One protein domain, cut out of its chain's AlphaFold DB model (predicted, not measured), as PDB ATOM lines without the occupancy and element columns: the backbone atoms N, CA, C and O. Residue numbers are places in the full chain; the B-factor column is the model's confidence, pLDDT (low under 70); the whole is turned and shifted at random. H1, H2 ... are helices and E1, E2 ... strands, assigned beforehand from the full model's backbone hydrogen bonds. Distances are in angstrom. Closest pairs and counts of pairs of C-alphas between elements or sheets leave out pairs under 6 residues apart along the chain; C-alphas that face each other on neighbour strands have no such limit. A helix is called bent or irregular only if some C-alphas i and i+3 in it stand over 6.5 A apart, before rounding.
ATOM      1  N   ILE A   2     139.043  96.799 134.517       81.56
ATOM      2  CA  ILE A   2     138.025  96.071 135.303       81.56
ATOM      3  C   ILE A   2     138.509  95.724 136.717       81.56
ATOM      4  O   ILE A   2     137.781  95.940 137.677       81.56
ATOM      5  N   PHE A   3     139.753  95.260 136.879       83.88
ATOM      6  CA  PHE A   3     140.290  94.994 138.220       83.88
ATOM      7  C   PHE A   3     140.447  96.267 139.066       83.88
ATOM      8  O   PHE A   3     140.283  96.203 140.278       83.88
ATOM      9  N   GLY A   4     140.682  97.426 138.436       84.00
ATOM     10  CA  GLY A   4     140.647  98.727 139.116       84.00
ATOM     11  C   GLY A   4     139.257  99.031 139.668       84.00
ATOM     12  O   GLY A   4     139.125  99.331 140.850       84.00
ATOM     13  N   MET A   5     138.218  98.849 138.846       84.12
ATOM     14  CA  MET A   5     136.818  98.984 139.271       84.12
ATOM     15  C   MET A   5     136.446  98.018 140.398       84.12
ATOM     16  O   MET A   5     135.811  98.433 141.363       84.12
ATOM     17  N   LEU A   6     136.868  96.753 140.311       88.00
ATOM     18  CA  LEU A   6     136.609  95.755 141.352       88.00
ATOM     19  C   LEU A   6     137.287  96.117 142.675       88.00
ATOM     20  O   LEU A   6     136.650  96.053 143.724       88.00
ATOM     21  N   LEU A   7     138.555  96.531 142.635       88.06
ATOM     22  CA  LEU A   7     139.291  96.921 143.836       88.06
ATOM     23  C   LEU A   7     138.719  98.205 144.454       88.06
ATOM     24  O   LEU A   7     138.528  98.267 145.667       88.06
ATOM     25  N   GLY A   8     138.385  99.200 143.628       87.19
ATOM     26  CA  GLY A   8     137.709 100.418 144.077       87.19
ATOM     27  C   GLY A   8     136.347 100.121 144.714       87.19
ATOM     28  O   GLY A   8     136.052 100.625 145.795       87.19
ATOM     29  N   GLY A   9     135.550  99.244 144.096       88.94
ATOM     30  CA  GLY A   9     134.265  98.794 144.633       88.94
ATOM     31  C   GLY A   9     134.401  98.040 145.957       88.94
ATOM     32  O   GLY A   9     133.630  98.286 146.884       88.94
ATOM     33  N   LEU A  10     135.415  97.180 146.088       91.75
ATOM     34  CA  LEU A  10     135.708  96.474 147.335       91.75
ATOM     35  C   LEU A  10     136.038  97.457 148.465       91.75
ATOM     36  O   LEU A  10     135.442  97.381 149.537       91.75
ATOM     37  N   LEU A  11     136.930  98.419 148.221       90.56
ATOM     38  CA  LEU A  11     137.284  99.432 149.219       90.56
ATOM     39  C   LEU A  11     136.079 100.300 149.601       90.56
ATOM     40  O   LEU A  11     135.840 100.524 150.788       90.56
ATOM     41  N   ALA A  12     135.281 100.724 148.618       89.88
ATOM     42  CA  ALA A  12     134.050 101.469 148.860       89.88
ATOM     43  C   ALA A  12     133.042 100.664 149.698       89.88
ATOM     44  O   ALA A  12     132.385 101.230 150.568       89.88
ATOM     45  N   SER A  13     132.955  99.343 149.499       93.00
ATOM     46  CA  SER A  13     132.083  98.477 150.300       93.00
ATOM     47  C   SER A  13     132.519  98.395 151.767       93.00
ATOM     48  O   SER A  13     131.675  98.493 152.654       93.00
ATOM     49  N   CYS A  14     133.826  98.325 152.043       93.69
ATOM     50  CA  CYS A  14     134.350  98.369 153.411       93.69
ATOM     51  C   CYS A  14     133.989  99.689 154.107       93.69
ATOM     52  O   CYS A  14     133.584  99.689 155.269       93.69
ATOM     53  N   VAL A  15     134.093 100.811 153.386       90.31
ATOM     54  CA  VAL A  15     133.669 102.122 153.895       90.31
ATOM     55  C   VAL A  15     132.160 102.132 154.151       90.31
ATOM     56  O   VAL A  15     131.738 102.530 155.232       90.31
ATOM     57  N   ALA A  16     131.345 101.645 153.214       91.69
ATOM     58  CA  ALA A  16     129.892 101.595 153.370       91.69
ATOM     59  C   ALA A  16     129.455 100.770 154.594       91.69
ATOM     60  O   ALA A  16     128.564 101.194 155.329       91.69
ATOM     61  N   LEU A  17     130.115  99.635 154.856       93.56
ATOM     62  CA  LEU A  17     129.870  98.822 156.051       93.56
ATOM     63  C   LEU A  17     130.194  99.594 157.334       93.56
ATOM     64  O   LEU A  17     129.346  99.670 158.223       93.56
ATOM     65  N   ALA A  18     131.358 100.245 157.402       90.12
ATOM     66  CA  ALA A  18     131.728 101.069 158.553       90.12
ATOM     67  C   ALA A  18     130.719 102.206 158.797       90.12
ATOM     68  O   ALA A  18     130.316 102.446 159.934       90.12
ATOM     69  N   TYR A  19     130.254 102.871 157.735       87.50
ATOM     70  CA  TYR A  19     129.210 103.894 157.845       87.50
ATOM     71  C   TYR A  19     127.882 103.312 158.320       87.50
ATOM     72  O   TYR A  19     127.227 103.932 159.151       87.50
ATOM     73  N   SER A  20     127.490 102.125 157.853       89.75
ATOM     74  CA  SER A  20     126.230 101.499 158.268       89.75
ATOM     75  C   SER A  20     126.181 101.222 159.777       89.75
ATOM     76  O   SER A  20     125.165 101.498 160.421       89.75
ATOM     77  N   GLU A  21     127.294 100.779 160.372       90.25
ATOM     78  CA  GLU A  21     127.401 100.612 161.825       90.25
ATOM     79  C   GLU A  21     127.328 101.966 162.539       90.25
ATOM     80  O   GLU A  21     126.563 102.144 163.488       90.25
ATOM     81  N   LEU A  22     128.072 102.957 162.046       87.75
ATOM     82  CA  LEU A  22     128.183 104.269 162.680       87.75
ATOM     83  C   LEU A  22     126.877 105.069 162.624       87.75
ATOM     84  O   LEU A  22     126.491 105.692 163.613       87.75
ATOM     85  N   THR A  23     126.165 105.016 161.499       86.94
ATOM     86  CA  THR A  23     124.842 105.627 161.336       86.94
ATOM     87  C   THR A  23     123.809 104.971 162.248       86.94
ATOM     88  O   THR A  23     122.953 105.673 162.788       86.94
ATOM     89  N   THR A  24     123.912 103.659 162.483       86.06
ATOM     90  CA  THR A  24     123.022 102.950 163.417       86.06
ATOM     91  C   THR A  24     123.319 103.320 164.875       86.06
ATOM     92  O   THR A  24     122.397 103.466 165.677       86.06
ATOM     93  N   LEU A  25     124.594 103.521 165.223       86.38
ATOM     94  CA  LEU A  25     125.024 103.895 166.577       86.38
ATOM     95  C   LEU A  25     124.742 105.363 166.921       86.38
ATOM     96  O   LEU A  25     124.443 105.688 168.073       86.38
ATOM     97  N   PHE A  26     124.834 106.261 165.940       83.75
ATOM     98  CA  PHE A  26     124.704 107.700 166.147       83.75
ATOM     99  C   PHE A  26     123.596 108.285 165.260       83.75
ATOM    100  O   PHE A  26     123.893 108.855 164.207       83.75
ATOM    101  N   PRO A  27     122.321 108.238 165.701       72.94
ATOM    102  CA  PRO A  27     121.175 108.770 164.959       72.94
ATOM    103  C   PRO A  27     121.086 110.302 165.086       72.94
ATOM    104  O   PRO A  27     120.037 110.869 165.389       72.94
ATOM    105  N   ARG A  28     122.217 110.996 164.928       70.75
ATOM    106  CA  ARG A  28     122.296 112.459 164.944       70.75
ATOM    107  C   ARG A  28     122.608 112.965 163.546       70.75
ATOM    108  O   ARG A  28     123.521 112.476 162.888       70.75
ATOM    109  N   ALA A  29     121.881 113.997 163.130       64.19
ATOM    110  CA  ALA A  29     122.215 114.754 161.934       64.19
ATOM    111  C   ALA A  29     123.575 115.442 162.146       64.19
ATOM    112  O   ALA A  29     123.726 116.255 163.058       64.19
ATOM    113  N   GLY A  30     124.573 115.080 161.341       67.25
ATOM    114  CA  GLY A  30     125.913 115.672 161.423       67.25
ATOM    115  C   GLY A  30     127.043 114.862 160.784       67.25
ATOM    116  O   GLY A  30     128.170 115.351 160.734       67.25
ATOM    117  N   GLY A  31     126.740 113.664 160.277       84.31
ATOM    118  CA  GLY A  31     127.608 112.915 159.368       84.31
ATOM    119  C   GLY A  31     129.014 112.671 159.913       84.31
ATOM    120  O   GLY A  31     129.225 112.446 161.107       84.31
ATOM    121  N   GLU A  32     129.992 112.759 159.023       87.94
ATOM    122  CA  GLU A  32     131.397 112.418 159.237       87.94
ATOM    123  C   GLU A  32     132.072 113.251 160.334       87.94
ATOM    124  O   GLU A  32     132.942 112.764 161.064       87.94
ATOM    125  N   VAL A  33     131.662 114.511 160.488       90.12
ATOM    126  CA  VAL A  33     132.209 115.415 161.510       90.12
ATOM    127  C   VAL A  33     131.746 114.992 162.904       90.12
ATOM    128  O   VAL A  33     132.540 115.006 163.848       90.12
ATOM    129  N   VAL A  34     130.490 114.559 163.044       88.81
ATOM    130  CA  VAL A  34     129.968 114.034 164.316       88.81
ATOM    131  C   VAL A  34     130.563 112.664 164.620       88.81
ATOM    132  O   VAL A  34     130.984 112.422 165.749       88.81
ATOM    133  N   TYR A  35     130.669 111.797 163.617       89.25
ATOM    134  CA  TYR A  35     131.278 110.476 163.753       89.25
ATOM    135  C   TYR A  35     132.727 110.551 164.253       89.25
ATOM    136  O   TYR A  35     133.090 109.907 165.240       89.25
ATOM    137  N   SER A  36     133.538 111.413 163.639       89.38
ATOM    138  CA  SER A  36     134.919 111.661 164.070       89.38
ATOM    139  C   SER A  36     135.000 112.331 165.444       89.38
ATOM    140  O   SER A  36     135.907 112.023 166.218       89.38
ATOM    141  N   TYR A  37     134.046 113.198 165.797       90.00
ATOM    142  CA  TYR A  37     133.997 113.817 167.123       90.00
ATOM    143  C   TYR A  37     133.762 112.793 168.230       90.00
ATOM    144  O   TYR A  37     134.448 112.835 169.253       90.00
ATOM    145  N   VAL A  38     132.815 111.875 168.029       87.50
ATOM    146  CA  VAL A  38     132.478 110.871 169.044       87.50
ATOM    147  C   VAL A  38     133.595 109.836 169.197       87.50
ATOM    148  O   VAL A  38     133.904 109.455 170.322       87.50
ATOM    149  N   GLY A  39     134.233 109.416 168.100       85.50
ATOM    150  CA  GLY A  39     135.295 108.404 168.150       85.50
ATOM    151  C   GLY A  39     136.676 108.930 168.561       85.50
ATOM    152  O   GLY A  39     137.404 108.248 169.278       85.50
ATOM    153  N   LEU A  40     137.062 110.128 168.105       89.75
ATOM    154  CA  LEU A  40     138.448 110.628 168.179       89.75
ATOM    155  C   LEU A  40     138.574 112.007 168.851       89.75
ATOM    156  O   LEU A  40     139.677 112.538 169.013       89.75
ATOM    157  N   GLY A  41     137.454 112.609 169.253       92.25
ATOM    158  CA  GLY A  41     137.414 113.899 169.929       92.25
ATOM    159  C   GLY A  41     137.563 115.111 169.003       92.25
ATOM    160  O   GLY A  41     137.575 115.036 167.772       92.25
ATOM    161  N   ARG A  42     137.673 116.293 169.621       92.56
ATOM    162  CA  ARG A  42     137.524 117.586 168.930       92.56
ATOM    163  C   ARG A  42     138.591 117.874 167.873       92.56
ATOM    164  O   ARG A  42     138.272 118.457 166.842       92.56
ATOM    165  N   ARG A  43     139.851 117.503 168.130       93.38
ATOM    166  CA  ARG A  43     140.966 117.801 167.211       93.38
ATOM    167  C   ARG A  43     140.822 117.038 165.897       93.38
ATOM    168  O   ARG A  43     140.928 117.645 164.840       93.38
ATOM    169  N   ALA A  44     140.516 115.745 165.979       91.06
ATOM    170  CA  ALA A  44     140.287 114.913 164.806       91.06
ATOM    171  C   ALA A  44     139.073 115.400 164.006       91.06
ATOM    172  O   ALA A  44     139.185 115.598 162.804       91.06
ATOM    173  N   SER A  45     137.959 115.703 164.683       92.06
ATOM    174  CA  SER A  45     136.748 116.230 164.040       92.06
ATOM    175  C   SER A  45     136.979 117.545 163.286       92.06
ATOM    176  O   SER A  45     136.499 117.715 162.165       92.06
ATOM    177  N   PHE A  46     137.785 118.454 163.846       93.44
ATOM    178  CA  PHE A  46     138.173 119.687 163.160       93.44
ATOM    179  C   PHE A  46     138.960 119.408 161.873       93.44
ATOM    180  O   PHE A  46     138.650 119.975 160.825       93.44
ATOM    181  N   THR A  47     139.945 118.508 161.926       94.50
ATOM    182  CA  THR A  47     140.704 118.097 160.737       94.50
ATOM    183  C   THR A  47     139.803 117.416 159.706       94.50
ATOM    184  O   THR A  47     139.883 117.749 158.527       94.50
ATOM    185  N   THR A  48     138.903 116.527 160.132       92.69
ATOM    186  CA  THR A  48     137.923 115.870 159.253       92.69
ATOM    187  C   THR A  48     137.045 116.888 158.527       92.69
ATOM    188  O   THR A  48     136.872 116.773 157.316       92.69
ATOM    189  N   GLY A  49     136.553 117.918 159.221       92.62
ATOM    190  CA  GLY A  49     135.777 118.997 158.603       92.62
ATOM    191  C   GLY A  49     136.547 119.735 157.501       92.62
ATOM    192  O   GLY A  49     136.016 119.939 156.412       92.62
ATOM    193  N   TRP A  50     137.818 120.072 157.738       94.88
ATOM    194  CA  TRP A  50     138.662 120.712 156.719       94.88
ATOM    195  C   TRP A  50     138.947 119.809 155.520       94.88
ATOM    196  O   TRP A  50     138.907 120.276 154.381       94.88
ATOM    197  N   LEU A  51     139.196 118.521 155.760       93.56
ATOM    198  CA  LEU A  51     139.400 117.551 154.686       93.56
ATOM    199  C   LEU A  51     138.132 117.364 153.844       93.56
ATOM    200  O   LEU A  51     138.236 117.286 152.624       93.56
ATOM    201  N   LEU A  52     136.947 117.366 154.462       92.06
ATOM    202  CA  LEU A  52     135.664 117.311 153.751       92.06
ATOM    203  C   LEU A  52     135.449 118.534 152.862       92.06
ATOM    204  O   LEU A  52     135.091 118.383 151.697       92.06
ATOM    205  N   ILE A  53     135.711 119.739 153.377       93.44
ATOM    206  CA  ILE A  53     135.620 120.970 152.575       93.44
ATOM    207  C   ILE A  53     136.563 120.886 151.369       93.44
ATOM    208  O   ILE A  53     136.144 121.156 150.243       93.44
ATOM    209  N   GLY A  54     137.815 120.471 151.587       92.81
ATOM    210  CA  GLY A  54     138.790 120.291 150.511       92.81
ATOM    211  C   GLY A  54     138.344 119.255 149.475       92.81
ATOM    212  O   GLY A  54     138.436 119.510 148.274       92.81
ATOM    213  N   ALA A  55     137.801 118.123 149.930       89.50
ATOM    214  CA  ALA A  55     137.283 117.071 149.062       89.50
ATOM    215  C   ALA A  55     136.105 117.561 148.208       89.50
ATOM    216  O   ALA A  55     136.107 117.351 146.995       89.50
ATOM    217  N   TYR A  56     135.136 118.269 148.795       89.38
ATOM    218  CA  TYR A  56     133.993 118.808 148.052       89.38
ATOM    219  C   TYR A  56     134.399 119.897 147.058       89.38
ATOM    220  O   TYR A  56     133.897 119.913 145.930       89.38
ATOM    221  N   LEU A  57     135.337 120.771 147.429       91.06
ATOM    222  CA  LEU A  57     135.840 121.808 146.531       91.06
ATOM    223  C   LEU A  57     136.586 121.200 145.334       91.06
ATOM    224  O   LEU A  57     136.303 121.549 144.188       91.06
ATOM    225  N   SER A  58     137.490 120.252 145.593       89.75
ATOM    226  CA  SER A  58     138.230 119.538 144.546       89.75
ATOM    227  C   SER A  58     137.296 118.731 143.641       89.75
ATOM    228  O   SER A  58     137.413 118.802 142.418       89.75
ATOM    229  N   SER A  59     136.319 118.031 144.219       88.56
ATOM    230  CA  SER A  59     135.335 117.257 143.464       88.56
ATOM    231  C   SER A  59     134.464 118.144 142.572       88.56
ATOM    232  O   SER A  59     134.228 117.795 141.417       88.56
ATOM    233  N   THR A  60     134.045 119.314 143.061       88.19
ATOM    234  CA  THR A  60     133.278 120.281 142.260       88.19
ATOM    235  C   THR A  60     134.095 120.768 141.064       88.19
ATOM    236  O   THR A  60     133.602 120.742 139.939       88.19
ATOM    237  N   ALA A  61     135.363 121.140 141.281       86.00
ATOM    238  CA  ALA A  61     136.258 121.553 140.201       86.00
ATOM    239  C   ALA A  61     136.462 120.434 139.164       86.00
ATOM    240  O   ALA A  61     136.368 120.682 137.965       86.00
ATOM    241  N   PHE A  62     136.663 119.194 139.621       86.44
ATOM    242  CA  PHE A  62     136.786 118.029 138.744       86.44
ATOM    243  C   PHE A  62     135.534 117.814 137.883       86.44
ATOM    244  O   PHE A  62     135.649 117.674 136.666       86.44
ATOM    245  N   TYR A  63     134.338 117.819 138.482       86.38
ATOM    246  CA  TYR A  63     133.099 117.566 137.743       86.38
ATOM    247  C   TYR A  63     132.771 118.664 136.733       86.38
ATOM    248  O   TYR A  63     132.295 118.351 135.643       86.38
ATOM    249  N   VAL A  64     133.051 119.927 137.060       84.81
ATOM    250  CA  VAL A  64     132.877 121.051 136.129       84.81
ATOM    251  C   VAL A  64     133.764 120.877 134.897       84.81
ATOM    252  O   VAL A  64     133.281 120.969 133.769       84.81
ATOM    253  N   THR A  65     135.039 120.562 135.112       83.00
ATOM    254  CA  THR A  65     136.001 120.326 134.032       83.00
ATOM    255  C   THR A  65     135.621 119.101 133.197       83.00
ATOM    256  O   THR A  65     135.552 119.180 131.972       83.00
ATOM    257  N   ALA A  66     135.291 117.977 133.842       84.81
ATOM    258  CA  ALA A  66     134.878 116.751 133.158       84.81
ATOM    259  C   ALA A  66     133.599 116.944 132.326       84.81
ATOM    260  O   ALA A  66     133.501 116.435 131.209       84.81
ATOM    261  N   PHE A  67     132.629 117.701 132.846       85.38
ATOM    262  CA  PHE A  67     131.424 118.056 132.104       85.38
ATOM    263  C   PHE A  67     131.760 118.872 130.852       85.38
ATOM    264  O   PHE A  67     131.225 118.587 129.783       85.38
ATOM    265  N   GLY A  68     132.688 119.824 130.968       81.94
ATOM    266  CA  GLY A  68     133.219 120.587 129.843       81.94
ATOM    267  C   GLY A  68     133.768 119.711 128.719       81.94
ATOM    268  O   GLY A  68     133.305 119.811 127.583       81.94
ATOM    269  N   TYR A  69     134.662 118.777 129.055       80.56
ATOM    270  CA  TYR A  69     135.217 117.817 128.093       80.56
ATOM    271  C   TYR A  69     134.146 116.966 127.404       80.56
ATOM    272  O   TYR A  69     134.209 116.712 126.199       80.56
ATOM    273  N   LEU A  70     133.149 116.497 128.160       85.88
ATOM    274  CA  LEU A  70     132.044 115.732 127.586       85.88
ATOM    275  C   LEU A  70     131.201 116.588 126.637       85.88
ATOM    276  O   LEU A  70     130.766 116.094 125.597       85.88
ATOM    277  N   LEU A  71     130.989 117.857 126.974       84.12
ATOM    278  CA  LEU A  71     130.208 118.784 126.168       84.12
ATOM    279  C   LEU A  71     130.903 119.102 124.838       84.12
ATOM    280  O   LEU A  71     130.253 119.038 123.796       84.12
ATOM    281  N   GLU A  72     132.212 119.356 124.852       82.38
ATOM    282  CA  GLU A  72     133.021 119.539 123.636       82.38
ATOM    283  C   GLU A  72     132.994 118.303 122.734       82.38
ATOM    284  O   GLU A  72     132.918 118.416 121.511       82.38
ATOM    285  N   LYS A  73     132.987 117.103 123.325       83.31
ATOM    286  CA  LYS A  73     132.890 115.855 122.561       83.31
ATOM    287  C   LYS A  73     131.558 115.721 121.813       83.31
ATOM    288  O   LYS A  73     131.518 115.079 120.765       83.31
ATOM    289  N   ILE A  74     130.478 116.289 122.351       86.19
ATOM    290  CA  ILE A  74     129.148 116.277 121.722       86.19
ATOM    291  C   ILE A  74     129.012 117.443 120.732       86.19
ATOM    292  O   ILE A  74     128.497 117.254 119.631       86.19
ATOM    293  N   TRP A  75     129.503 118.630 121.096       83.31
ATOM    294  CA  TRP A  75     129.513 119.826 120.256       83.31
ATOM    295  C   TRP A  75     130.938 120.388 120.100       83.31
ATOM    296  O   TRP A  75     131.343 121.281 120.850       83.31
ATOM    297  N   PRO A  76     131.680 119.957 119.065       74.69
ATOM    298  CA  PRO A  76     133.083 120.343 118.878       74.69
ATOM    299  C   PRO A  76     133.296 121.836 118.578       74.69
ATOM    300  O   PRO A  76     134.407 122.335 118.707       74.69
ATOM    301  N   ASN A  77     132.243 122.580 118.222       72.94
ATOM    302  CA  ASN A  77     132.330 124.021 117.959       72.94
ATOM    303  C   ASN A  77     132.275 124.896 119.227       72.94
ATOM    304  O   ASN A  77     132.319 126.119 119.106       72.94
ATOM    305  N   LEU A  78     132.153 124.318 120.429       67.50
ATOM    306  CA  LEU A  78     132.085 125.106 121.668       67.50
ATOM    307  C   LEU A  78     133.432 125.737 122.066       67.50
ATOM    308  O   LEU A  78     133.439 126.797 122.697       67.50
ATOM    309  N   GLY A  79     134.548 125.132 121.652       63.09
ATOM    310  CA  GLY A  79     135.915 125.552 121.982       63.09
ATOM    311  C   GLY A  79     136.479 126.691 121.124       63.09
ATOM    312  O   GLY A  79     137.667 126.733 120.822       63.09
ATOM    313  N   SER A  80     135.640 127.615 120.647       63.06
ATOM    314  CA  SER A  80     136.080 128.629 119.676       63.06
ATOM    315  C   SER A  80     136.976 129.728 120.268       63.06
ATOM    316  O   SER A  80     137.600 130.467 119.508       63.06
ATOM    317  N   VAL A  81     137.029 129.876 121.600       76.31
ATOM    318  CA  VAL A  81     137.827 130.910 122.285       76.31
ATOM    319  C   VAL A  81     138.598 130.301 123.452       76.31
ATOM    320  O   VAL A  81     138.058 130.147 124.550       76.31
ATOM    321  N   SER A  82     139.875 130.006 123.217       78.56
ATOM    322  CA  SER A  82     140.797 129.543 124.255       78.56
ATOM    323  C   SER A  82     141.306 130.706 125.110       78.56
ATOM    324  O   SER A  82     141.784 131.706 124.571       78.56
ATOM    325  N   LEU A  83     141.193 130.597 126.440       80.88
ATOM    326  CA  LEU A  83     141.641 131.637 127.376       80.88
ATOM    327  C   LEU A  83     143.097 131.436 127.797       80.88
ATOM    328  O   LEU A  83     143.922 132.341 127.687       80.88
ATOM    329  N   TYR A  84     143.393 130.254 128.332       79.44
ATOM    330  CA  TYR A  84     144.711 129.880 128.828       79.44
ATOM    331  C   TYR A  84     144.892 128.367 128.725       79.44
ATOM    332  O   TYR A  84     143.924 127.625 128.574       79.44
ATOM    333  N   SER A  85     146.137 127.903 128.811       78.75
ATOM    334  CA  SER A  85     146.450 126.475 128.809       78.75
ATOM    335  C   SER A  85     147.094 126.058 130.123       78.75
ATOM    336  O   SER A  85     147.924 126.778 130.682       78.75
ATOM    337  N   VAL A  86     146.712 124.883 130.617       78.81
ATOM    338  CA  VAL A  86     147.328 124.239 131.779       78.81
ATOM    339  C   VAL A  86     147.759 122.852 131.346       78.81
ATOM    340  O   VAL A  86     146.965 122.088 130.817       78.81
ATOM    341  N   ASN A  87     149.039 122.531 131.536       77.06
ATOM    342  CA  ASN A  87     149.589 121.211 131.221       77.06
ATOM    343  C   ASN A  87     149.265 120.700 129.794       77.06
ATOM    344  O   ASN A  87     149.029 119.514 129.593       77.06
ATOM    345  N   ARG A  88     149.295 121.603 128.799       71.56
ATOM    346  CA  ARG A  88     148.967 121.358 127.374       71.56
ATOM    347  C   ARG A  88     147.487 121.109 127.056       71.56
ATOM    348  O   ARG A  88     147.186 120.854 125.894       71.56
ATOM    349  N   GLU A  89     146.583 121.256 128.019       73.56
ATOM    350  CA  GLU A  89     145.144 121.333 127.758       73.56
ATOM    351  C   GLU A  89     144.674 122.789 127.746       73.56
ATOM    352  O   GLU A  89     145.067 123.596 128.595       73.56
ATOM    353  N   SER A  90     143.874 123.140 126.739       73.81
ATOM    354  CA  SER A  90     143.261 124.458 126.594       73.81
ATOM    355  C   SER A  90     142.010 124.565 127.457       73.81
ATOM    356  O   SER A  90     141.153 123.687 127.429       73.81
ATOM    357  N   VAL A  91     141.897 125.661 128.207       77.25
ATOM    358  CA  VAL A  91     140.671 126.033 128.913       77.25
ATOM    359  C   VAL A  91     139.922 127.050 128.066       77.25
ATOM    360  O   VAL A  91     140.369 128.192 127.895       77.25
ATOM    361  N   ASP A  92     138.771 126.635 127.552       83.19
ATOM    362  CA  ASP A  92     137.957 127.460 126.668       83.19
ATOM    363  C   ASP A  92     136.926 128.282 127.445       83.19
ATOM    364  O   ASP A  92     136.292 127.824 128.402       83.19
ATOM    365  N   MET A  93     136.740 129.533 127.019       83.00
ATOM    366  CA  MET A  93     135.871 130.503 127.692       83.00
ATOM    367  C   MET A  93     134.430 130.006 127.790       83.00
ATOM    368  O   MET A  93     133.793 130.126 128.837       83.00
ATOM    369  N   THR A  94     133.921 129.428 126.703       82.94
ATOM    370  CA  THR A  94     132.555 128.910 126.615       82.94
ATOM    371  C   THR A  94     132.322 127.797 127.634       82.94
ATOM    372  O   THR A  94     131.323 127.813 128.352       82.94
ATOM    373  N   VAL A  95     133.266 126.860 127.743       81.38
ATOM    374  CA  VAL A  95     133.184 125.730 128.673       81.38
ATOM    375  C   VAL A  95     133.252 126.200 130.119       81.38
ATOM    376  O   VAL A  95     132.439 125.768 130.940       81.38
ATOM    377  N   LEU A  96     134.148 127.143 130.421       84.94
ATOM    378  CA  LEU A  96     134.255 127.731 131.753       84.94
ATOM    379  C   LEU A  96     132.943 128.405 132.177       84.94
ATOM    380  O   LEU A  96     132.454 128.167 133.283       84.94
ATOM    381  N   ILE A  97     132.345 129.214 131.296       87.69
ATOM    382  CA  ILE A  97     131.077 129.902 131.574       87.69
ATOM    383  C   ILE A  97     129.964 128.889 131.842       87.69
ATOM    384  O   ILE A  97     129.252 129.016 132.838       87.69
ATOM    385  N   ILE A  98     129.827 127.867 130.994       86.75
ATOM    386  CA  ILE A  98     128.802 126.827 131.166       86.75
ATOM    387  C   ILE A  98     129.005 126.084 132.490       86.75
ATOM    388  O   ILE A  98     128.041 125.870 133.226       86.75
ATOM    389  N   GLY A  99     130.248 125.749 132.828       87.62
ATOM    390  CA  GLY A  99     130.611 125.111 134.088       87.62
ATOM    391  C   GLY A  99     130.229 125.928 135.325       87.62
ATOM    392  O   GLY A  99     129.621 125.405 136.266       87.62
ATOM    393  N   VAL A 100     130.527 127.231 135.312       89.69
ATOM    394  CA  VAL A 100     130.147 128.163 136.386       89.69
ATOM    395  C   VAL A 100     128.627 128.280 136.489       89.69
ATOM    396  O   VAL A 100     128.080 128.168 137.585       89.69
ATOM    397  N   VAL A 101     127.933 128.451 135.362       91.88
ATOM    398  CA  VAL A 101     126.466 128.541 135.325       91.88
ATOM    399  C   VAL A 101     125.831 127.268 135.885       91.88
ATOM    400  O   VAL A 101     124.952 127.358 136.740       91.88
ATOM    401  N   LEU A 102     126.307 126.088 135.480       89.38
ATOM    402  CA  LEU A 102     125.818 124.808 135.992       89.38
ATOM    403  C   LEU A 102     126.022 124.692 137.509       89.38
ATOM    404  O   LEU A 102     125.107 124.291 138.229       89.38
ATOM    405  N   THR A 103     127.193 125.100 138.003       90.62
ATOM    406  CA  THR A 103     127.498 125.102 139.441       90.62
ATOM    407  C   THR A 103     126.545 126.014 140.210       90.62
ATOM    408  O   THR A 103     126.010 125.616 141.245       90.62
ATOM    409  N   LEU A 104     126.281 127.218 139.694       92.62
ATOM    410  CA  LEU A 104     125.346 128.167 140.304       92.62
ATOM    411  C   LEU A 104     123.904 127.652 140.291       92.62
ATOM    412  O   LEU A 104     123.196 127.832 141.278       92.62
ATOM    413  N   ILE A 105     123.478 126.978 139.218       90.50
ATOM    414  CA  ILE A 105     122.155 126.342 139.144       90.50
ATOM    415  C   ILE A 105     122.026 125.277 140.235       90.50
ATOM    416  O   ILE A 105     121.062 125.301 140.998       90.50
ATOM    417  N   ILE A 106     123.010 124.381 140.358       88.88
ATOM    418  CA  ILE A 106     123.001 123.335 141.389       88.88
ATOM    419  C   ILE A 106     123.021 123.965 142.787       88.88
ATOM    420  O   ILE A 106     122.266 123.539 143.663       88.88
ATOM    421  N   ALA A 107     123.834 124.999 143.009       90.50
ATOM    422  CA  ALA A 107     123.874 125.714 144.282       90.50
ATOM    423  C   ALA A 107     122.513 126.348 144.624       90.50
ATOM    424  O   ALA A 107     122.025 126.183 145.742       90.50
ATOM    425  N   ALA A 108     121.864 127.000 143.657       91.44
ATOM    426  CA  ALA A 108     120.534 127.580 143.829       91.44
ATOM    427  C   ALA A 108     119.479 126.505 144.132       91.44
ATOM    428  O   ALA A 108     118.684 126.669 145.055       91.44
ATOM    429  N   MET A 109     119.500 125.373 143.425       88.75
ATOM    430  CA  MET A 109     118.596 124.250 143.700       88.75
ATOM    431  C   MET A 109     118.754 123.732 145.132       88.75
ATOM    432  O   MET A 109     117.761 123.547 145.836       88.75
ATOM    433  N   ASN A 110     119.995 123.563 145.592       88.69
ATOM    434  CA  ASN A 110     120.268 123.138 146.965       88.69
ATOM    435  C   ASN A 110     119.822 124.179 148.002       88.69
ATOM    436  O   ASN A 110     119.406 123.795 149.093       88.69
ATOM    437  N   TRP A 111     119.853 125.470 147.659       88.44
ATOM    438  CA  TRP A 111     119.368 126.542 148.529       88.44
ATOM    439  C   TRP A 111     117.847 126.500 148.723       88.44
ATOM    440  O   TRP A 111     117.366 126.659 149.843       88.44
ATOM    441  N   PHE A 112     117.078 126.287 147.651       86.12
ATOM    442  CA  PHE A 112     115.610 126.261 147.723       86.12
ATOM    443  C   PHE A 112     115.046 124.931 148.239       86.12
ATOM    444  O   PHE A 112     113.936 124.906 148.770       86.12
ATOM    445  N   GLY A 113     115.796 123.833 148.117       84.75
ATOM    446  CA  GLY A 113     115.411 122.561 148.716       84.75
ATOM    447  C   GLY A 113     116.260 121.382 148.252       84.75
ATOM    448  O   GLY A 113     116.241 120.995 147.086       84.75
ATOM    449  N   VAL A 114     116.922 120.724 149.206       83.19
ATOM    450  CA  VAL A 114     117.727 119.511 148.966       83.19
ATOM    451  C   VAL A 114     116.884 118.337 148.446       83.19
ATOM    452  O   VAL A 114     117.393 117.481 147.723       83.19
ATOM    453  N   SER A 115     115.585 118.296 148.760       86.56
ATOM    454  CA  SER A 115     114.686 117.225 148.312       86.56
ATOM    455  C   SER A 115     114.569 117.147 146.787       86.56
ATOM    456  O   SER A 115     114.555 116.044 146.242       86.56
ATOM    457  N   LEU A 116     114.550 118.293 146.094       85.31
ATOM    458  CA  LEU A 116     114.486 118.340 144.632       85.31
ATOM    459  C   LEU A 116     115.767 117.767 144.007       85.31
ATOM    460  O   LEU A 116     115.696 116.913 143.123       85.31
ATOM    461  N   SER A 117     116.934 118.189 144.505       85.00
ATOM    462  CA  SER A 117     118.232 117.665 144.064       85.00
ATOM    463  C   SER A 117     118.323 116.148 144.263       85.00
ATOM    464  O   SER A 117     118.752 115.435 143.356       85.00
ATOM    465  N   GLY A 118     117.855 115.640 145.408       87.94
ATOM    466  CA  GLY A 118     117.840 114.203 145.698       87.94
ATOM    467  C   GLY A 118     116.936 113.400 144.756       87.94
ATOM    468  O   GLY A 118     117.319 112.323 144.290       87.94
ATOM    469  N   GLN A 119     115.757 113.930 144.412       90.50
ATOM    470  CA  GLN A 119     114.859 113.290 143.444       90.50
ATOM    471  C   GLN A 119     115.488 113.224 142.049       90.50
ATOM    472  O   GLN A 119     115.499 112.156 141.435       90.50
ATOM    473  N   ILE A 120     116.068 114.327 141.571       89.25
ATOM    474  CA  ILE A 120     116.744 114.375 140.265       89.25
ATOM    475  C   ILE A 120     117.920 113.394 140.232       89.25
ATOM    476  O   ILE A 120     118.044 112.627 139.278       89.25
ATOM    477  N   GLN A 121     118.739 113.354 141.285       90.56
ATOM    478  CA  GLN A 121     119.848 112.405 141.382       90.56
ATOM    479  C   GLN A 121     119.367 110.951 141.316       90.56
ATOM    480  O   GLN A 121     119.971 110.138 140.620       90.56
ATOM    481  N   THR A 122     118.257 110.634 141.987       94.44
ATOM    482  CA  THR A 122     117.663 109.292 141.955       94.44
ATOM    483  C   THR A 122     117.210 108.923 140.541       94.44
ATOM    484  O   THR A 122     117.509 107.830 140.064       94.44
ATOM    485  N   VAL A 123     116.547 109.844 139.836       94.94
ATOM    486  CA  VAL A 123     116.115 109.630 138.445       94.94
ATOM    487  C   VAL A 123     117.315 109.413 137.519       94.94
ATOM    488  O   VAL A 123     117.314 108.462 136.737       94.94
ATOM    489  N   LEU A 124     118.355 110.245 137.630       93.06
ATOM    490  CA  LEU A 124     119.582 110.104 136.837       93.06
ATOM    491  C   LEU A 124     120.299 108.780 137.120       93.06
ATOM    492  O   LEU A 124     120.775 108.130 136.189       93.06
ATOM    493  N   PHE A 125     120.336 108.348 138.382       94.38
ATOM    494  CA  PHE A 125     120.899 107.056 138.763       94.38
ATOM    495  C   PHE A 125     120.127 105.891 138.134       94.38
ATOM    496  O   PHE A 125     120.732 105.003 137.536       94.38
ATOM    497  N   VAL A 126     118.792 105.912 138.198       95.94
ATOM    498  CA  VAL A 126     117.957 104.882 137.560       95.94
ATOM    499  C   VAL A 126     118.175 104.870 136.047       95.94
ATOM    500  O   VAL A 126     118.347 103.798 135.468       95.94
ATOM    501  N   ALA A 127     118.240 106.038 135.404       95.75
ATOM    502  CA  ALA A 127     118.528 106.136 133.975       95.75
ATOM    503  C   ALA A 127     119.904 105.544 133.619       95.75
ATOM    504  O   ALA A 127     120.023 104.800 132.642       95.75
ATOM    505  N   LEU A 128     120.930 105.813 134.429       93.19
ATOM    506  CA  LEU A 128     122.261 105.226 134.273       93.19
ATOM    507  C   LEU A 128     122.233 103.694 134.398       93.19
ATOM    508  O   LEU A 128     122.819 103.001 133.570       93.19
ATOM    509  N   VAL A 129     121.512 103.145 135.379       94.06
ATOM    510  CA  VAL A 129     121.383 101.687 135.542       94.06
ATOM    511  C   VAL A 129     120.650 101.063 134.353       94.06
ATOM    512  O   VAL A 129     121.118 100.074 133.791       94.06
ATOM    513  N   VAL A 130     119.529 101.648 133.925       95.38
ATOM    514  CA  VAL A 130     118.744 101.139 132.789       95.38
ATOM    515  C   VAL A 130     119.562 101.169 131.499       95.38
ATOM    516  O   VAL A 130     119.624 100.168 130.789       95.38
ATOM    517  N   THR A 131     120.231 102.282 131.201       92.81
ATOM    518  CA  THR A 131     121.080 102.391 130.003       92.81
ATOM    519  C   THR A 131     122.233 101.391 130.029       92.81
ATOM    520  O   THR A 131     122.498 100.754 129.006       92.81
ATOM    521  N   ALA A 132     122.862 101.179 131.188       89.44
ATOM    522  CA  ALA A 132     123.901 100.168 131.357       89.44
ATOM    523  C   ALA A 132     123.379  98.740 131.122       89.44
ATOM    524  O   ALA A 132     124.077  97.942 130.507       89.44
ATOM    525  N   LEU A 133     122.156  98.415 131.552       91.12
ATOM    526  CA  LEU A 133     121.552  97.095 131.328       91.12
ATOM    527  C   LEU A 133     121.117  96.873 129.873       91.12
ATOM    528  O   LEU A 133     121.230  95.762 129.367       91.12
ATOM    529  N   VAL A 134     120.629  97.918 129.197       93.31
ATOM    530  CA  VAL A 134     120.171  97.834 127.798       93.31
ATOM    531  C   VAL A 134     121.343  97.762 126.818       93.31
ATOM    532  O   VAL A 134     121.275  97.036 125.830       93.31
ATOM    533  N   THR A 135     122.408  98.529 127.064       90.25
ATOM    534  CA  THR A 135     123.558  98.639 126.146       90.25
ATOM    535  C   THR A 135     124.755  97.785 126.564       90.25
ATOM    536  O   THR A 135     125.661  97.546 125.763       90.25
ATOM    537  N   GLY A 136     124.782  97.323 127.814       85.94
ATOM    538  CA  GLY A 136     125.854  96.501 128.354       85.94
ATOM    539  C   GLY A 136     125.829  95.082 127.797       85.94
ATOM    540  O   GLY A 136     124.789  94.436 127.733       85.94
ATOM    541  N   SER A 137     127.008  94.571 127.443       86.94
ATOM    542  CA  SER A 137     127.211  93.180 127.038       86.94
ATOM    543  C   SER A 137     128.245  92.507 127.947       86.94
ATOM    544  O   SER A 137     129.272  93.126 128.244       86.94
ATOM    545  N   PRO A 138     128.061  91.225 128.327       83.31
ATOM    546  CA  PRO A 138     129.087  90.435 129.012       83.31
ATOM    547  C   PRO A 138     130.412  90.340 128.239       83.31
ATOM    548  O   PRO A 138     131.465  90.125 128.834       83.31
ATOM    549  N   SER A 139     130.396  90.550 126.919       85.44
ATOM    550  CA  SER A 139     131.621  90.602 126.112       85.44
ATOM    551  C   SER A 139     132.518  91.794 126.459       85.44
ATOM    552  O   SER A 139     133.719  91.721 126.244       85.44
ATOM    553  N   ASN A 140     131.976  92.867 127.049       84.19
ATOM    554  CA  ASN A 140     132.760  94.041 127.451       84.19
ATOM    555  C   ASN A 140     133.734  93.745 128.602       84.19
ATOM    556  O   ASN A 140     134.612  94.559 128.883       84.19
ATOM    557  N   PHE A 141     133.597  92.592 129.269       79.94
ATOM    558  CA  PHE A 141     134.522  92.185 130.322       79.94
ATOM    559  C   PHE A 141     135.864  91.659 129.784       79.94
ATOM    560  O   PHE A 141     136.816  91.505 130.552       79.94
ATOM    561  N   ILE A 142     135.959  91.372 128.479       82.56
ATOM    562  CA  ILE A 142     137.125  90.726 127.869       82.56
ATOM    563  C   ILE A 142     137.504  91.468 126.573       82.56
ATOM    564  O   ILE A 142     136.676  91.555 125.669       82.56
ATOM    565  N   PRO A 143     138.750  91.953 126.420       80.00
ATOM    566  CA  PRO A 143     139.855  91.890 127.377       80.00
ATOM    567  C   PRO A 143     139.701  92.900 128.537       80.00
ATOM    568  O   PRO A 143     139.216  94.012 128.338       80.00
ATOM    569  N   PRO A 144     140.157  92.560 129.760       75.75
ATOM    570  CA  PRO A 144     139.972  93.402 130.949       75.75
ATOM    571  C   PRO A 144     140.795  94.699 130.945       75.75
ATOM    572  O   PRO A 144     140.530  95.614 131.736       75.75
ATOM    573  N   TYR A 145     141.790  94.788 130.064       78.44
ATOM    574  CA  TYR A 145     142.606  95.967 129.793       78.44
ATOM    575  C   TYR A 145     142.695  96.190 128.286       78.44
ATOM    576  O   TYR A 145     142.524  95.253 127.505       78.44
ATOM    577  N   ARG A 146     142.986  97.430 127.883       74.81
ATOM    578  CA  ARG A 146     143.347  97.717 126.493       74.81
ATOM    579  C   ARG A 146     144.704  97.078 126.179       74.81
ATOM    580  O   ARG A 146     145.515  96.889 127.081       74.81
ATOM    581  N   ALA A 147     144.934  96.725 124.916       73.19
ATOM    582  CA  ALA A 147     146.130  95.989 124.492       73.19
ATOM    583  C   ALA A 147     147.452  96.757 124.715       73.19
ATOM    584  O   ALA A 147     148.514  96.149 124.776       73.19
ATOM    585  N   ASP A 148     147.376  98.078 124.865       74.94
ATOM    586  CA  ASP A 148     148.465  99.038 125.069       74.94
ATOM    587  C   ASP A 148     148.606  99.514 126.532       74.94
ATOM    588  O   ASP A 148     149.454 100.351 126.842       74.94
ATOM    589  N   ALA A 149     147.785  98.994 127.452       70.62
ATOM    590  CA  ALA A 149     147.694  99.490 128.821       70.62
ATOM    591  C   ALA A 149     148.638  98.775 129.805       70.62
ATOM    592  O   ALA A 149     148.699  97.545 129.868       70.62
ATOM    593  N   ASN A 150     149.298  99.547 130.677       80.62
ATOM    594  CA  ASN A 150     149.991  98.995 131.840       80.62
ATOM    595  C   ASN A 150     148.959  98.596 132.905       80.62
ATOM    596  O   ASN A 150     148.414  99.447 133.610       80.62
ATOM    597  N   ALA A 151     148.711  97.290 133.032       77.75
ATOM    598  CA  ALA A 151     147.680  96.746 133.910       77.75
ATOM    599  C   ALA A 151     147.804  97.219 135.369       77.75
ATOM    600  O   ALA A 151     146.792  97.528 136.000       77.75
ATOM    601  N   LEU A 152     149.026  97.321 135.903       78.25
ATOM    602  CA  LEU A 152     149.261  97.748 137.283       78.25
ATOM    603  C   LEU A 152     149.024  99.255 137.441       78.25
ATOM    604  O   LEU A 152     148.306  99.669 138.350       78.25
ATOM    605  N   GLY A 153     149.556 100.062 136.518       77.69
ATOM    606  CA  GLY A 153     149.374 101.517 136.525       77.69
ATOM    607  C   GLY A 153     147.903 101.926 136.423       77.69
ATOM    608  O   GLY A 153     147.423 102.718 137.230       77.69
ATOM    609  N   ASP A 154     147.160 101.323 135.497       77.94
ATOM    610  CA  ASP A 154     145.736 101.614 135.292       77.94
ATOM    611  C   ASP A 154     144.856 101.168 136.463       77.94
ATOM    612  O   ASP A 154     143.838 101.791 136.758       77.94
ATOM    613  N   THR A 155     145.238 100.085 137.142       81.44
ATOM    614  CA  THR A 155     144.516  99.602 138.328       81.44
ATOM    615  C   THR A 155     144.732 100.543 139.506       81.44
ATOM    616  O   THR A 155     143.768 100.925 140.166       81.44
ATOM    617  N   LEU A 156     145.977 100.965 139.744       78.44
ATOM    618  CA  LEU A 156     146.297 101.889 140.831       78.44
ATOM    619  C   LEU A 156     145.715 103.286 140.598       78.44
ATOM    620  O   LEU A 156     145.237 103.897 141.550       78.44
ATOM    621  N   ARG A 157     145.692 103.774 139.349       74.81
ATOM    622  CA  ARG A 157     145.059 105.057 138.984       74.81
ATOM    623  C   ARG A 157     143.580 105.116 139.340       74.81
ATOM    624  O   ARG A 157     143.087 106.171 139.712       74.81
ATOM    625  N   PHE A 158     142.880 103.991 139.240       72.25
ATOM    626  CA  PHE A 158     141.464 103.929 139.589       72.25
ATOM    627  C   PHE A 158     141.233 104.008 141.108       72.25
ATOM    628  O   PHE A 158     140.224 104.537 141.559       72.25
TER     629      PHE A 158
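What this domain is: This is residues 2 to 158 of the 164 residues of the protein "Amino acid transporter" of Propionibacterium sp. DORA_15 (UniProt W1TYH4). Four long helices make an open, loose frame with little in its middle: H1 and H2b spread apart from the end where H2a folds back on H2b, H4 crosses the other end of H2b, and H5 turns away from the far end of H4. H6 and the short helix H7 bring the printed part back to the start of H1, and the small hairpin E1 and E2 sits by H3, where H4 begins. The 157 printed residues hold seven named helices and two strands in the order H1 H2 H3 E1 E2 H4 H5 H6 H7; the sheet, E1 - E2, is antiparallel and the class is mostly helix. The whole is loose, with a radius of gyration of the C-alphas of 20.0 A and spans of 52 by 41 by 33 A.

Where its parts are: Find C-alpha 2 at (138.025, 96.071, 135.303); from there H1, residues 2 to 25, runs 34.8 A. H2, residues 31 to 74, was assigned as one helix by its hydrogen bonds but is bent, with C-alphas 39 and 42 9.5 A apart; its arms are H2a, residues 31 to 39, and H2b, residues 42 to 74, which is 48.0 A long and ends with C-alpha 74 at (129.148, 116.277, 121.722). H3, residues 76 to 79, is only just irregular: its first and last C-alphas are 6.7 A apart. Next come E1, residues 82 to 86, E2, residues 89 to 92, H4, residues 93 to 112, 28.8 A, and H5, residues 114 to 135, 31.5 A. H6 is residues 138 to 141, and H7, residues 151 to 158, ends at (141.464, 103.929, 139.589).

How they stand to each other: Look first at residues 2 to 8 of H1, which touch H7; the closest C-alphas, of Gly 4 and Thr 155, are 4.0 A apart. H2a touches H2b at a shallow tilt of 26 degrees, opposite ways, closest at the C-alphas of Tyr 37 and Ser 45, 4.8 A. In the hairpin E1 and E2, N 83 and O 91 are within hydrogen-bond range at 2.9 A, as are N 91 and O 84 at 2.8 A. H4, the hub, touches H2b at a steep tilt of 50 degrees, with the C-alphas of Val 64 and Gly 99 closest at 5.1 A. It touches H3, where those of Leu 78 and Thr 94 are 6.3 A apart, and H5, where those of Asn 110 and Ser 117 are 6.5 A apart. Among the pairs that are apart are H1 and H5, H1 and H2b, and H2b and H5. In H1, H2a, H2b, H4, H5 and H7 every O i to N i+4 pair is within hydrogen-bond range; H3 and H6 are too short for one.

The domain as a whole: The C-alphas of Leu 25 and Ser 80 are the two farthest apart, at 54.2 A. The printed part has no cut and no long link. Residues 119 to 139, of which 119 to 135 belong to H5, stand free. The model's pLDDT is under 70 at residues 29 to 30 and 78 to 80.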